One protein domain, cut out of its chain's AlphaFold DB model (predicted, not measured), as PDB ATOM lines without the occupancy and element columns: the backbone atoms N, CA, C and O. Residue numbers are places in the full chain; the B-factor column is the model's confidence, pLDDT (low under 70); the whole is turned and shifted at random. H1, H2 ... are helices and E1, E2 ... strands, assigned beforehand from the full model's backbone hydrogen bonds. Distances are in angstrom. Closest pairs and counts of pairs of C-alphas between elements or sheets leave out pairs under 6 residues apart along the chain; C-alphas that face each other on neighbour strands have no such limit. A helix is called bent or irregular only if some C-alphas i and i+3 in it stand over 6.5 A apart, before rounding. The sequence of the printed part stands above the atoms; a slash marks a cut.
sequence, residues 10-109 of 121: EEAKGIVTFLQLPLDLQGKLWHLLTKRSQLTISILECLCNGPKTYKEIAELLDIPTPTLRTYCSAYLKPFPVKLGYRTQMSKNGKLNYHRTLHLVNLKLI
ATOM      1  N   GLU A  10     106.780 186.634 148.158       88.69
ATOM      2  CA  GLU A  10     107.201 186.010 146.895       88.69
ATOM      3  C   GLU A  10     107.184 184.485 146.979       88.69
ATOM      4  O   GLU A  10     106.638 183.825 146.098       88.69
ATOM      5  N   GLU A  11     107.689 183.918 148.075       89.50
ATOM      6  CA  GLU A  11     107.618 182.476 148.318       89.50
ATOM      7  C   GLU A  11     106.168 181.995 148.397       89.50
ATOM      8  O   GLU A  11     105.826 180.960 147.830       89.50
ATOM      9  N   ALA A  12     105.297 182.763 149.060       89.94
ATOM     10  CA  ALA A  12     103.875 182.457 149.128       89.94
ATOM     11  C   ALA A  12     103.216 182.477 147.741       89.94
ATOM     12  O   ALA A  12     102.451 181.567 147.426       89.94
ATOM     13  N   LYS A  13     103.547 183.462 146.891       89.12
ATOM     14  CA  LYS A  13     103.093 183.498 145.491       89.12
ATOM     15  C   LYS A  13     103.570 182.263 144.728       89.12
ATOM     16  O   LYS A  13     102.747 181.604 144.109       89.12
ATOM     17  N   GLY A  14     104.851 181.905 144.837       91.25
ATOM     18  CA  GLY A  14     105.405 180.713 144.190       91.25
ATOM     19  C   GLY A  14     104.723 179.415 144.634       91.25
ATOM     20  O   GLY A  14     104.416 178.569 143.801       91.25
ATOM     21  N   ILE A  15     104.412 179.278 145.928       91.94
ATOM     22  CA  ILE A  15     103.649 178.141 146.467       91.94
ATOM     23  C   ILE A  15     102.231 178.096 145.884       91.94
ATOM     24  O   ILE A  15     101.783 177.032 145.468       91.94
ATOM     25  N   VAL A  16     101.529 179.232 145.823       88.56
ATOM     26  CA  VAL A  16     100.190 179.301 145.213       88.56
ATOM     27  C   VAL A  16     100.251 178.939 143.730       88.56
ATOM     28  O   VAL A  16      99.447 178.134 143.276       88.56
ATOM     29  N   THR A  17     101.219 179.472 142.983       89.25
ATOM     30  CA  THR A  17     101.412 179.136 141.566       89.25
ATOM     31  C   THR A  17     101.698 177.649 141.379       89.25
ATOM     32  O   THR A  17     101.111 177.034 140.497       89.25
ATOM     33  N   PHE A  18     102.540 177.049 142.228       91.06
ATOM     34  CA  PHE A  18     102.809 175.610 142.197       91.06
ATOM     35  C   PHE A  18     101.533 174.786 142.416       91.06
ATOM     36  O   PHE A  18     101.259 173.865 141.655       91.06
ATOM     37  N   LEU A  19     100.722 175.153 143.411       87.19
ATOM     38  CA  LEU A  19      99.456 174.482 143.727       87.19
ATOM     39  C   LEU A  19      98.409 174.585 142.605       87.19
ATOM     40  O   LEU A  19      97.488 173.775 142.554       87.19
ATOM     41  N   GLN A  20      98.544 175.567 141.712       86.38
ATOM     42  CA  GLN A  20      97.675 175.751 140.546       86.38
ATOM     43  C   GLN A  20      98.127 174.950 139.317       86.38
ATOM     44  O   GLN A  20      97.409 174.933 138.314       86.38
ATOM     45  N   LEU A  21      99.301 174.310 139.367       87.75
ATOM     46  CA  LEU A  21      99.790 173.465 138.281       87.75
ATOM     47  C   LEU A  21      99.001 172.149 138.196       87.75
ATOM     48  O   LEU A  21      98.530 171.645 139.219       87.75
ATOM     49  N   PRO A  22      98.953 171.522 137.010       89.06
ATOM     50  CA  PRO A  22      98.525 170.136 136.853       89.06
ATOM     51  C   PRO A  22      99.270 169.185 137.787       89.06
ATOM     52  O   PRO A  22     100.480 169.309 137.974       89.06
ATOM     53  N   LEU A  23      98.557 168.208 138.359       87.00
ATOM     54  CA  LEU A  23      99.123 167.265 139.334       87.00
ATOM     55  C   LEU A  23     100.340 166.495 138.794       87.00
ATOM     56  O   LEU A  23     101.259 166.191 139.552       87.00
ATOM     57  N   ASP A  24     100.380 166.199 137.493       90.56
ATOM     58  CA  ASP A  24     101.530 165.536 136.874       90.56
ATOM     59  C   ASP A  24     102.776 166.439 136.873       90.56
ATOM     60  O   ASP A  24     103.885 165.966 137.130       90.56
ATOM     61  N   LEU A  25     102.598 167.744 136.644       90.62
ATOM     62  CA  LEU A  25     103.665 168.737 136.739       90.62
ATOM     63  C   LEU A  25     104.070 168.987 138.189       90.62
ATOM     64  O   LEU A  25     105.264 169.091 138.462       90.62
ATOM     65  N   GLN A  26     103.119 169.008 139.127       91.75
ATOM     66  CA  GLN A  26     103.439 169.099 140.552       91.75
ATOM     67  C   GLN A  26     104.337 167.935 140.986       91.75
ATOM     68  O   GLN A  26     105.387 168.164 141.583       91.75
ATOM     69  N   GLY A  27     103.992 166.697 140.611       90.25
ATOM     70  CA  GLY A  27     104.809 165.519 140.916       90.25
ATOM     71  C   GLY A  27     106.219 165.601 140.325       90.25
ATOM     72  O   GLY A  27     107.200 165.332 141.018       90.25
ATOM     73  N   LYS A  28     106.341 166.047 139.067       94.75
ATOM     74  CA  LYS A  28     107.642 166.224 138.398       94.75
ATOM     75  C   LYS A  28     108.487 167.323 139.036       94.75
ATOM     76  O   LYS A  28     109.696 167.165 139.118       94.75
ATOM     77  N   LEU A  29     107.882 168.417 139.491       94.50
ATOM     78  CA  LEU A  29     108.597 169.584 140.021       94.50
ATOM     79  C   LEU A  29     108.783 169.542 141.546       94.50
ATOM     80  O   LEU A  29     109.531 170.354 142.087       94.50
ATOM     81  N   TRP A  30     108.154 168.593 142.245       94.31
ATOM     82  CA  TRP A  30     108.171 168.497 143.708       94.31
ATOM     83  C   TRP A  30     109.581 168.511 144.306       94.31
ATOM     84  O   TRP A  30     109.835 169.195 145.299       94.31
ATOM     85  N   HIS A  31     110.514 167.784 143.690       94.06
ATOM     86  CA  HIS A  31     111.893 167.653 144.164       94.06
ATOM     87  C   HIS A  31     112.722 168.941 144.021       94.06
ATOM     88  O   HIS A  31     113.757 169.068 144.669       94.06
ATOM     89  N   LEU A  32     112.264 169.902 143.211       94.50
ATOM     90  CA  LEU A  32     112.904 171.210 143.042       94.50
ATOM     91  C   LEU A  32     112.493 172.204 144.135       94.50
ATOM     92  O   LEU A  32     113.106 173.260 144.293       94.50
ATOM     93  N   LEU A  33     111.444 171.888 144.896       93.75
ATOM     94  CA  LEU A  33     110.972 172.732 145.979       93.75
ATOM     95  C   LEU A  33     111.879 172.620 147.203       93.75
ATOM     96  O   LEU A  33     112.374 171.557 147.570       93.75
ATOM     97  N   THR A  34     112.017 173.731 147.924       93.06
ATOM     98  CA  THR A  34     112.658 173.689 149.241       93.06
ATOM     99  C   THR A  34     111.822 172.848 150.211       93.06
ATOM    100  O   THR A  34     110.591 172.878 150.152       93.06
ATOM    101  N   LYS A  35     112.466 172.188 151.186       91.31
ATOM    102  CA  LYS A  35     111.765 171.435 152.251       91.31
ATOM    103  C   LYS A  35     110.675 172.257 152.948       91.31
ATOM    104  O   LYS A  35     109.621 171.741 153.302       91.31
ATOM    105  N   ARG A  36     110.911 173.559 153.130       91.62
ATOM    106  CA  ARG A  36     109.933 174.489 153.710       91.62
ATOM    107  C   ARG A  36     108.717 174.680 152.803       91.62
ATOM    108  O   ARG A  36     107.599 174.702 153.309       91.62
ATOM    109  N   SER A  37     108.923 174.838 151.496       93.06
ATOM    110  CA  SER A  37     107.827 174.970 150.530       93.06
ATOM    111  C   SER A  37     107.002 173.689 150.473       93.06
ATOM    112  O   SER A  37     105.785 173.770 150.592       93.06
ATOM    113  N   GLN A  38     107.664 172.528 150.403       94.12
ATOM    114  CA  GLN A  38     107.020 171.210 150.453       94.12
ATOM    115  C   GLN A  38     106.144 171.071 151.701       94.12
ATOM    116  O   GLN A  38     104.950 170.830 151.600       94.12
ATOM    117  N   LEU A  39     106.707 171.341 152.881       94.62
ATOM    118  CA  LEU A  39     105.965 171.283 154.136       94.62
ATOM    119  C   LEU A  39     104.786 172.267 154.173       94.62
ATOM    120  O   LEU A  39     103.706 171.924 154.647       94.62
ATOM    121  N   THR A  40     104.978 173.492 153.682       94.00
ATOM    122  CA  THR A  40     103.901 174.490 153.622       94.00
ATOM    123  C   THR A  40     102.762 174.002 152.728       94.00
ATOM    124  O   THR A  40     101.605 174.096 153.128       94.00
ATOM    125  N   ILE A  41     103.091 173.436 151.564       92.94
ATOM    126  CA  ILE A  41     102.127 172.834 150.637       92.94
ATOM    127  C   ILE A  41     101.377 171.687 151.313       92.94
ATOM    128  O   ILE A  41     100.154 171.743 151.374       92.94
ATOM    129  N   SER A  42     102.075 170.727 151.922       93.44
ATOM    130  CA  SER A  42     101.433 169.581 152.578       93.44
ATOM    131  C   SER A  42     100.492 170.001 153.714       93.44
ATOM    132  O   SER A  42      99.418 169.422 153.889       93.44
ATOM    133  N   ILE A  43     100.840 171.050 154.474       93.81
ATOM    134  CA  ILE A  43      99.938 171.606 155.491       93.81
ATOM    135  C   ILE A  43      98.706 172.245 154.835       93.81
ATOM    136  O   ILE A  43      97.591 172.036 155.308       93.81
ATOM    137  N   LEU A  44      98.875 173.016 153.758       91.69
ATOM    138  CA  LEU A  44      97.755 173.631 153.039       91.69
ATOM    139  C   LEU A  44      96.826 172.579 152.418       91.69
ATOM    140  O   LEU A  44      95.611 172.710 152.542       91.69
ATOM    141  N   GLU A  45      97.369 171.510 151.838       88.81
ATOM    142  CA  GLU A  45      96.607 170.374 151.303       88.81
ATOM    143  C   GLU A  45      95.795 169.664 152.393       88.81
ATOM    144  O   GLU A  45      94.616 169.359 152.198       88.81
ATOM    145  N   CYS A  46      96.375 169.474 153.585       90.50
ATOM    146  CA  CYS A  46      95.635 168.961 154.738       90.50
ATOM    147  C   CYS A  46      94.410 169.834 155.054       90.50
ATOM    148  O   CYS A  46      93.346 169.300 155.366       90.50
ATOM    149  N   LEU A  47      94.546 171.160 154.957       90.06
ATOM    150  CA  LEU A  47      93.468 172.120 155.219       90.06
ATOM    151  C   LEU A  47      92.466 172.248 154.062       90.06
ATOM    152  O   LEU A  47      91.319 172.633 154.302       90.06
ATOM    153  N   CYS A  48      92.854 171.909 152.828       85.12
ATOM    154  CA  CYS A  48      91.925 171.833 151.698       85.12
ATOM    155  C   CYS A  48      90.863 170.750 151.898       85.12
ATOM    156  O   CYS A  48      89.721 170.921 151.480       85.12
ATOM    157  N   ASN A  49      91.210 169.679 152.614       83.00
ATOM    158  CA  ASN A  49      90.286 168.607 152.992       83.00
ATOM    159  C   ASN A  49      89.397 168.967 154.200       83.00
ATOM    160  O   ASN A  49      88.823 168.092 154.849       83.00
ATOM    161  N   GLY A  50      89.293 170.259 154.520       86.75
ATOM    162  CA  GLY A  50      88.468 170.799 155.589       86.75
ATOM    163  C   GLY A  50      89.250 171.149 156.858       86.75
ATOM    164  O   GLY A  50      90.465 170.962 156.941       86.75
ATOM    165  N   PRO A  51      88.554 171.683 157.877       90.81
ATOM    166  CA  PRO A  51      89.199 172.146 159.097       90.81
ATOM    167  C   PRO A  51      89.882 171.015 159.866       90.81
ATOM    168  O   PRO A  51      89.271 169.967 160.099       90.81
ATOM    169  N   LYS A  52      91.118 171.248 160.314       94.06
ATOM    170  CA  LYS A  52      91.901 170.271 161.087       94.06
ATOM    171  C   LYS A  52      92.607 170.910 162.270       94.06
ATOM    172  O   LYS A  52      93.042 172.058 162.228       94.06
ATOM    173  N   THR A  53      92.721 170.164 163.350       94.69
ATOM    174  CA  THR A  53      93.525 170.496 164.521       94.69
ATOM    175  C   THR A  53      95.010 170.328 164.207       94.69
ATOM    176  O   THR A  53      95.400 169.587 163.305       94.69
ATOM    177  N   TYR A  54      95.871 170.959 165.007       94.44
ATOM    178  CA  TYR A  54      97.313 170.707 164.925       94.44
ATOM    179  C   TYR A  54      97.669 169.234 165.149       94.44
ATOM    180  O   TYR A  54      98.653 168.770 164.599       94.44
ATOM    181  N   LYS A  55      96.898 168.508 165.967       94.81
ATOM    182  CA  LYS A  55      97.164 167.094 166.239       94.81
ATOM    183  C   LYS A  55      96.881 166.238 165.002       94.81
ATOM    184  O   LYS A  55      97.752 165.488 164.594       94.81
ATOM    185  N   GLU A  56      95.730 166.437 164.362       94.69
ATOM    186  CA  GLU A  56      95.375 165.710 163.133       94.69
ATOM    187  C   GLU A  56      96.386 165.973 162.006       94.69
ATOM    188  O   GLU A  56      96.802 165.050 161.321       94.69
ATOM    189  N   ILE A  57      96.820 167.224 161.814       95.81
ATOM    190  CA  ILE A  57      97.827 167.549 160.785       95.81
ATOM    191  C   ILE A  57      99.191 166.937 161.146       95.81
ATOM    192  O   ILE A  57      99.897 166.455 160.270       95.81
ATOM    193  N   ALA A  58      99.565 166.954 162.427       96.06
ATOM    194  CA  ALA A  58     100.815 166.376 162.913       96.06
ATOM    195  C   ALA A  58     100.879 164.864 162.660       96.06
ATOM    196  O   ALA A  58     101.899 164.375 162.193       96.06
ATOM    197  N   GLU A  59      99.777 164.156 162.914       96.19
ATOM    198  CA  GLU A  59      99.641 162.721 162.642       96.19
ATOM    199  C   GLU A  59      99.702 162.420 161.140       96.19
ATOM    200  O   GLU A  59     100.402 161.500 160.733       96.19
ATOM    201  N   LEU A  60      99.035 163.222 160.300       95.31
ATOM    202  CA  LEU A  60      99.049 163.038 158.841       95.31
ATOM    203  C   LEU A  60     100.428 163.262 158.209       95.31
ATOM    204  O   LEU A  60     100.724 162.667 157.177       95.31
ATOM    205  N   LEU A  61     101.240 164.145 158.791       94.81
ATOM    206  CA  LEU A  61     102.561 164.500 158.269       94.81
ATOM    207  C   LEU A  61     103.713 163.794 158.993       94.81
ATOM    208  O   LEU A  61     104.862 164.044 158.641       94.81
ATOM    209  N   ASP A  62     103.418 162.963 159.996       96.00
ATOM    210  CA  ASP A  62     104.402 162.334 160.886       96.00
ATOM    211  C   ASP A  62     105.392 163.345 161.507       96.00
ATOM    212  O   ASP A  62     106.615 163.199 161.487       96.00
ATOM    213  N   ILE A  63     104.855 164.453 162.035       94.81
ATOM    214  CA  ILE A  63     105.633 165.533 162.663       94.81
ATOM    215  C   ILE A  63     105.133 165.750 164.091       94.81
ATOM    216  O   ILE A  63     103.928 165.886 164.298       94.81
ATOM    217  N   PRO A  64     106.015 165.920 165.095       96.50
ATOM    218  CA  PRO A  64     105.583 166.258 166.446       96.50
ATOM    219  C   PRO A  64     104.708 167.519 166.483       96.50
ATOM    220  O   PRO A  64     105.070 168.569 165.945       96.50
ATOM    221  N   THR A  65     103.573 167.461 167.186       95.25
ATOM    222  CA  THR A  65     102.630 168.590 167.289       95.25
ATOM    223  C   THR A  65     103.278 169.921 167.716       95.25
ATOM    224  O   THR A  65     102.909 170.951 167.143       95.25
ATOM    225  N   PRO A  66     104.232 169.969 168.676       94.75
ATOM    226  CA  PRO A  66     104.916 171.217 169.024       94.75
ATOM    227  C   PRO A  66     105.668 171.820 167.833       94.75
ATOM    228  O   PRO A  66     105.542 173.015 167.568       94.75
ATOM    229  N   THR A  67     106.370 170.978 167.075       93.62
ATOM    230  CA  THR A  67     107.121 171.361 165.878       93.62
ATOM    231  C   THR A  67     106.187 171.888 164.792       93.62
ATOM    232  O   THR A  67     106.423 172.966 164.242       93.62
ATOM    233  N   LEU A  68     105.068 171.197 164.544       94.88
ATOM    234  CA  LEU A  68     104.068 171.657 163.585       94.88
ATOM    235  C   LEU A  68     103.507 173.036 163.962       94.88
ATOM    236  O   LEU A  68     103.366 173.896 163.098       94.88
ATOM    237  N   ARG A  69     103.213 173.287 165.245       93.19
ATOM    238  CA  ARG A  69     102.743 174.612 165.691       93.19
ATOM    239  C   ARG A  69     103.753 175.707 165.356       93.19
ATOM    240  O   ARG A  69     103.354 176.779 164.899       93.19
ATOM    241  N   THR A  70     105.047 175.440 165.546       93.62
ATOM    242  CA  THR A  70     106.114 176.377 165.173       93.62
ATOM    243  C   THR A  70     106.134 176.624 163.663       93.62
ATOM    244  O   THR A  70     106.189 177.781 163.240       93.62
ATOM    245  N   TYR A  71     106.017 175.571 162.848       93.56
ATOM    246  CA  TYR A  71     105.946 175.689 161.389       93.56
ATOM    247  C   TYR A  71     104.728 176.480 160.927       93.56
ATOM    248  O   TYR A  71     104.882 177.434 160.168       93.56
ATOM    249  N   CYS A  72     103.538 176.179 161.440       92.69
ATOM    250  CA  CYS A  72     102.327 176.922 161.105       92.69
ATOM    251  C   CYS A  72     102.466 178.413 161.444       92.69
ATOM    252  O   CYS A  72     102.149 179.267 160.618       92.69
ATOM    253  N   SER A  73     103.007 178.739 162.624       91.19
ATOM    254  CA  SER A  73     103.217 180.130 163.035       91.19
ATOM    255  C   SER A  73     104.232 180.874 162.160       91.19
ATOM    256  O   SER A  73     104.121 182.093 162.010       91.19
ATOM    257  N   ALA A  74     105.242 180.180 161.630       91.44
ATOM    258  CA  ALA A  74     106.293 180.789 160.820       91.44
ATOM    259  C   ALA A  74     105.917 180.876 159.333       91.44
ATOM    260  O   ALA A  74     106.247 181.868 158.677       91.44
ATOM    261  N   TYR A  75     105.244 179.851 158.807       93.19
ATOM    262  CA  TYR A  75     105.106 179.638 157.368       93.19
ATOM    263  C   TYR A  75     103.721 179.955 156.815       93.19
ATOM    264  O   TYR A  75     103.623 180.343 155.655       93.19
ATOM    265  N   LEU A  76     102.658 179.845 157.624       91.31
ATOM    266  CA  LEU A  76     101.285 180.035 157.139       91.31
ATOM    267  C   LEU A  76     100.801 181.486 157.178       91.31
ATOM    268  O   LEU A  76      99.751 181.784 156.618       91.31
ATOM    269  N   LYS A  77     101.559 182.402 157.796       89.31
ATOM    270  CA  LYS A  77     101.181 183.819 157.927       89.31
ATOM    271  C   LYS A  77     100.724 184.497 156.613       89.31
ATOM    272  O   LYS A  77      99.779 185.278 156.692       89.31
ATOM    273  N   PRO A  78     101.351 184.264 155.441       89.31
ATOM    274  CA  PRO A  78     100.921 184.903 154.196       89.31
ATOM    275  C   PRO A  78      99.709 184.227 153.530       89.31
ATOM    276  O   PRO A  78      99.216 184.734 152.527       89.31
ATOM    277  N   PHE A  79      99.222 183.103 154.059       89.19
ATOM    278  CA  PHE A  79      98.082 182.367 153.513       89.19
ATOM    279  C   PHE A  79      96.800 182.695 154.289       89.19
ATOM    280  O   PHE A  79      96.860 183.026 155.475       89.19
ATOM    281  N   PRO A  80      95.613 182.574 153.665       88.00
ATOM    282  CA  PRO A  80      94.334 182.883 154.302       88.00
ATOM    283  C   PRO A  80      93.882 181.756 155.248       88.00
ATOM    284  O   PRO A  80      92.802 181.186 155.089       88.00
ATOM    285  N   VAL A  81      94.718 181.418 156.233       90.75
ATOM    286  CA  VAL A  81      94.438 180.412 157.261       90.75
ATOM    287  C   VAL A  81      93.944 181.109 158.526       90.75
ATOM    288  O   VAL A  81      94.631 181.962 159.085       90.75
ATOM    289  N   LYS A  82      92.751 180.741 158.994       90.25
ATOM    290  CA  LYS A  82      92.164 181.246 160.241       90.25
ATOM    291  C   LYS A  82      92.070 180.152 161.293       90.25
ATOM    292  O   LYS A  82      92.015 178.963 160.983       90.25
ATOM    293  N   LEU A  83      92.030 180.583 162.548       90.94
ATOM    294  CA  LEU A  83      91.696 179.722 163.672       90.94
ATOM    295  C   LEU A  83      90.179 179.629 163.815       90.94
ATOM    296  O   LEU A  83      89.478 180.634 163.704       90.94
ATOM    297  N   GLY A  84      89.699 178.432 164.109       89.56
ATOM    298  CA  GLY A  84      88.325 178.168 164.499       89.56
ATOM    299  C   GLY A  84      88.270 177.092 165.572       89.56
ATOM    300  O   GLY A  84      89.284 176.735 166.186       89.56
ATOM    301  N   TYR A  85      87.063 176.599 165.827       89.62
ATOM    302  CA  TYR A  85      86.798 175.638 166.885       89.62
ATOM    303  C   TYR A  85      85.861 174.547 166.379       89.62
ATOM    304  O   TYR A  85      84.868 174.830 165.715       89.62
ATOM    305  N   ARG A  86      86.180 173.299 166.719       88.50
ATOM    306  CA  ARG A  86      85.280 172.154 166.582       88.50
ATOM    307  C   ARG A  86      84.849 171.725 167.973       88.50
ATOM    308  O   ARG A  86      85.698 171.510 168.840       88.50
ATOM    309  N   THR A  87      83.547 171.604 168.177       87.62
ATOM    310  CA  THR A  87      82.975 171.021 169.386       87.62
ATOM    311  C   THR A  87      82.800 169.520 169.201       87.62
ATOM    312  O   THR A  87      82.387 169.056 168.140       87.62
ATOM    313  N   GLN A  88      83.133 168.747 170.230       84.94
ATOM    314  CA  GLN A  88      82.881 167.313 170.269       84.94
ATOM    315  C   GLN A  88      82.316 166.950 171.636       84.94
ATOM    316  O   GLN A  88      82.924 167.246 172.664       84.94
ATOM    317  N   MET A  89      81.150 166.312 171.649       84.25
ATOM    318  CA  MET A  89      80.562 165.810 172.884       84.25
ATOM    319  C   MET A  89      81.288 164.529 173.290       84.25
ATOM    320  O   MET A  89      81.416 163.591 172.502       84.25
ATOM    321  N   SER A  90      81.830 164.507 174.498       81.12
ATOM    322  CA  SER A  90      82.493 163.333 175.043       81.12
ATOM    323  C   SER A  90      81.476 162.316 175.558       81.12
ATOM    324  O   SER A  90      80.324 162.643 175.845       81.12
ATOM    325  N   LYS A  91      81.922 161.068 175.747       80.19
ATOM    326  CA  LYS A  91      81.085 159.971 176.270       80.19
ATOM    327  C   LYS A  91      80.470 160.263 177.647       80.19
ATOM    328  O   LYS A  91      79.445 159.696 177.987       80.19
ATOM    329  N   ASN A  92      81.085 161.150 178.426       85.81
ATOM    330  CA  ASN A  92      80.614 161.610 179.734       85.81
ATOM    331  C   ASN A  92      79.801 162.921 179.670       85.81
ATOM    332  O   ASN A  92      79.689 163.616 180.675       85.81
ATOM    333  N   GLY A  93      79.273 163.292 178.497       84.25
ATOM    334  CA  GLY A  93      78.384 164.447 178.324       84.25
ATOM    335  C   GLY A  93      79.071 165.816 178.390       84.25
ATOM    336  O   GLY A  93      78.392 166.837 178.326       84.25
ATOM    337  N   LYS A  94      80.406 165.871 178.493       87.25
ATOM    338  CA  LYS A  94      81.157 167.135 178.475       87.25
ATOM    339  C   LYS A  94      81.382 167.600 177.038       87.25
ATOM    340  O   LYS A  94      81.689 166.814 176.145       87.25
ATOM    341  N   LEU A  95      81.261 168.903 176.814       85.25
ATOM    342  CA  LEU A  95      81.557 169.507 175.521       85.25
ATOM    343  C   LEU A  95      83.048 169.854 175.447       85.25
ATOM    344  O   LEU A  95      83.523 170.735 176.162       85.25
ATOM    345  N   ASN A  96      83.788 169.163 174.585       86.44
ATOM    346  CA  ASN A  96      85.193 169.453 174.328       86.44
ATOM    347  C   ASN A  96      85.330 170.418 173.153       86.44
ATOM    348  O   ASN A  96      84.700 170.240 172.111       86.44
ATOM    349  N   TYR A  97      86.194 171.419 173.309       86.56
ATOM    350  CA  TYR A  97      86.490 172.404 172.276       86.56
ATOM    351  C   TYR A  97      87.898 172.182 171.733       86.56
ATOM    352  O   TYR A  97      88.885 172.259 172.465       86.56
ATOM    353  N   HIS A  98      88.000 171.955 170.429       87.75
ATOM    354  CA  HIS A  98      89.263 171.723 169.745       87.75
ATOM    355  C   HIS A  98      89.570 172.882 168.801       87.75
ATOM    356  O   HIS A  98      88.807 173.162 167.876       87.75
ATOM    357  N   ARG A  99      90.712 173.549 169.012       89.81
ATOM    358  CA  ARG A  99      91.210 174.573 168.083       89.81
ATOM    359  C   ARG A  99      91.569 173.935 166.748       89.81
ATOM    360  O   ARG A  99      92.387 173.016 166.698       89.81
ATOM    361  N   THR A 100      90.992 174.465 165.684       92.38
ATOM    362  CA  THR A 100      91.170 174.004 164.309       92.38
ATOM    363  C   THR A 100      91.731 175.132 163.447       92.38
ATOM    364  O   THR A 100      91.569 176.315 163.743       92.38
ATOM    365  N   LEU A 101      92.459 174.755 162.406       92.75
ATOM    366  CA  LEU A 101      92.922 175.620 161.335       92.75
ATOM    367  C   LEU A 101      91.978 175.456 160.147       92.75
ATOM    368  O   LEU A 101      91.547 174.345 159.838       92.75
ATOM    369  N   HIS A 102      91.667 176.570 159.496       90.44
ATOM    370  CA  HIS A 102      90.719 176.649 158.392       90.44
ATOM    371  C   HIS A 102      91.346 177.439 157.256       90.44
ATOM    372  O   HIS A 102      91.705 178.601 157.449       90.44
ATOM    373  N   LEU A 103      91.432 176.849 156.068       86.38
ATOM    374  CA  LEU A 103      91.764 177.601 154.867       86.38
ATOM    375  C   LEU A 103      90.496 178.296 154.347       86.38
ATOM    376  O   LEU A 103      89.550 177.641 153.923       86.38
ATOM    377  N   VAL A 104      90.457 179.627 154.412       77.25
ATOM    378  CA  VAL A 104      89.224 180.410 154.196       77.25
ATOM    379  C   VAL A 104      88.949 180.695 152.720       77.25
ATOM    380  O   VAL A 104      87.812 180.963 152.347       77.25
ATOM    381  N   ASN A 105      89.966 180.618 151.863       69.94
ATOM    382  CA  ASN A 105      89.806 180.832 150.429       69.94
ATOM    383  C   ASN A 105      90.384 179.662 149.627       69.94
ATOM    384  O   ASN A 105      91.513 179.710 149.144       69.94
ATOM    385  N   LEU A 106      89.570 178.615 149.478       59.44
ATOM    386  CA  LEU A 106      89.869 177.431 148.668       59.44
ATOM    387  C   LEU A 106      90.056 177.749 147.177       59.44
ATOM    388  O   LEU A 106      90.730 176.991 146.488       59.44
ATOM    389  N   LYS A 107      89.513 178.869 146.667       59.69
ATOM    390  CA  LYS A 107      89.647 179.246 145.247       59.69
ATOM    391  C   LYS A 107      91.097 179.538 144.840       59.69
ATOM    392  O   LYS A 107      91.405 179.477 143.660       59.69
ATOM    393  N   LEU A 108      91.987 179.810 145.801       57.09
ATOM    394  CA  LEU A 108      93.425 179.949 145.542       57.09
ATOM    395  C   LEU A 108      94.102 178.623 145.154       57.09
ATOM    396  O   LEU A 108      95.120 178.668 144.472       57.09
ATOM    397  N   ILE A 109      93.544 177.477 145.568       58.53
ATOM    398  CA  ILE A 109      94.135 176.135 145.397       58.53
ATOM    399  C   ILE A 109      93.288 175.256 144.452       58.53
ATOM    400  O   ILE A 109      93.820 174.428 143.723       58.53
TER     401      ILE A 109
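What this domain is: This is residues 10 to 109 of the 121 residues of an uncharacterized protein of Okeania sp. SIO2H7 (UniProt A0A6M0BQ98). A long two-stranded hairpin, E1 and E2, reaches away from a body of five short, mostly crossed helices, with the base of the hairpin at that body and its turn, residues 90 to 94, at one end of the long axis. H3 runs through the middle of the helical body, H1 and H2 make the end far from the hairpin's turn, and H4 and H5 form a corner beside H3. The printed part has 100 residues, with five named helices followed by two antiparallel strands, a mixed class of helices and strands. It is only just compact, close to loose, with a radius of gyration of the C-alphas of 14.9 A, and elongated, spanning 49 by 27 by 24 A.

Where its parts are: E1 is residues 81 to 89, 25.5 A long, beginning at C-alpha 81 at (94.438, 180.412, 157.261). E2 is residues 95 to 103, 24.4 A, ending at C-alpha 103 at (91.764, 177.601, 154.867). H3, the longest helix, is residues 35 to 48, 19.9 A. H4 is residues 54 to 61 and H5 residues 65 to 75, 15.1 A. H1 is residues 10 to 19, 14.2 A, from C-alpha 10 at (107.201, 186.010, 146.895). H2 is residues 23 to 32, 14.8 A; it is irregular, with C-alphas 28 and 31 lying 7.3 A apart.

How they stand to each other: E1 and E2 are a hairpin, antiparallel at 154 degrees; N 82 and O 102 are 2.8 A apart and N 96 and O 88 are 2.8 A apart, within hydrogen-bond range. Residues 52 to 53 pair antiparallel with residues 100 to 101 of E2. The closest C-alphas of H3 and E2, Leu 47 and Leu 103, are 5.8 A apart. H3 touches H4 with residues 42 to 46 alone, Cys 46 and Ile 57 having the closest C-alphas at 6.6 A, at a steep tilt of 64 degrees, opposite ways. H4 touches H5, about perpendicular at 89 degrees; the closest C-alphas, Ala 58 and Thr 65, are 5.2 A apart. H3 touches H1 with residues 37 to 41 alone, at a steep tilt of 56 degrees, the same way; the closest C-alphas, Ile 15 and Ser 37, are 6.6 A apart. H2 is close to H1 but not clearly touching, Phe 18 and Gln 26 having the closest C-alphas at 6.7 A. H1 and H5 are apart. Each O i to N i+4 pair of H1, H3, H4 and H5 is within hydrogen-bond range, against 4 of 6 in H2.

The domain as a whole: The C-alphas farthest apart, Leu 32 and Gly 93, are 49.8 A from each other. The printed part has no cut, and the six links between named elements are tight. The mean pLDDT of the printed part is 89.2; residues 105 to 109 are under 70.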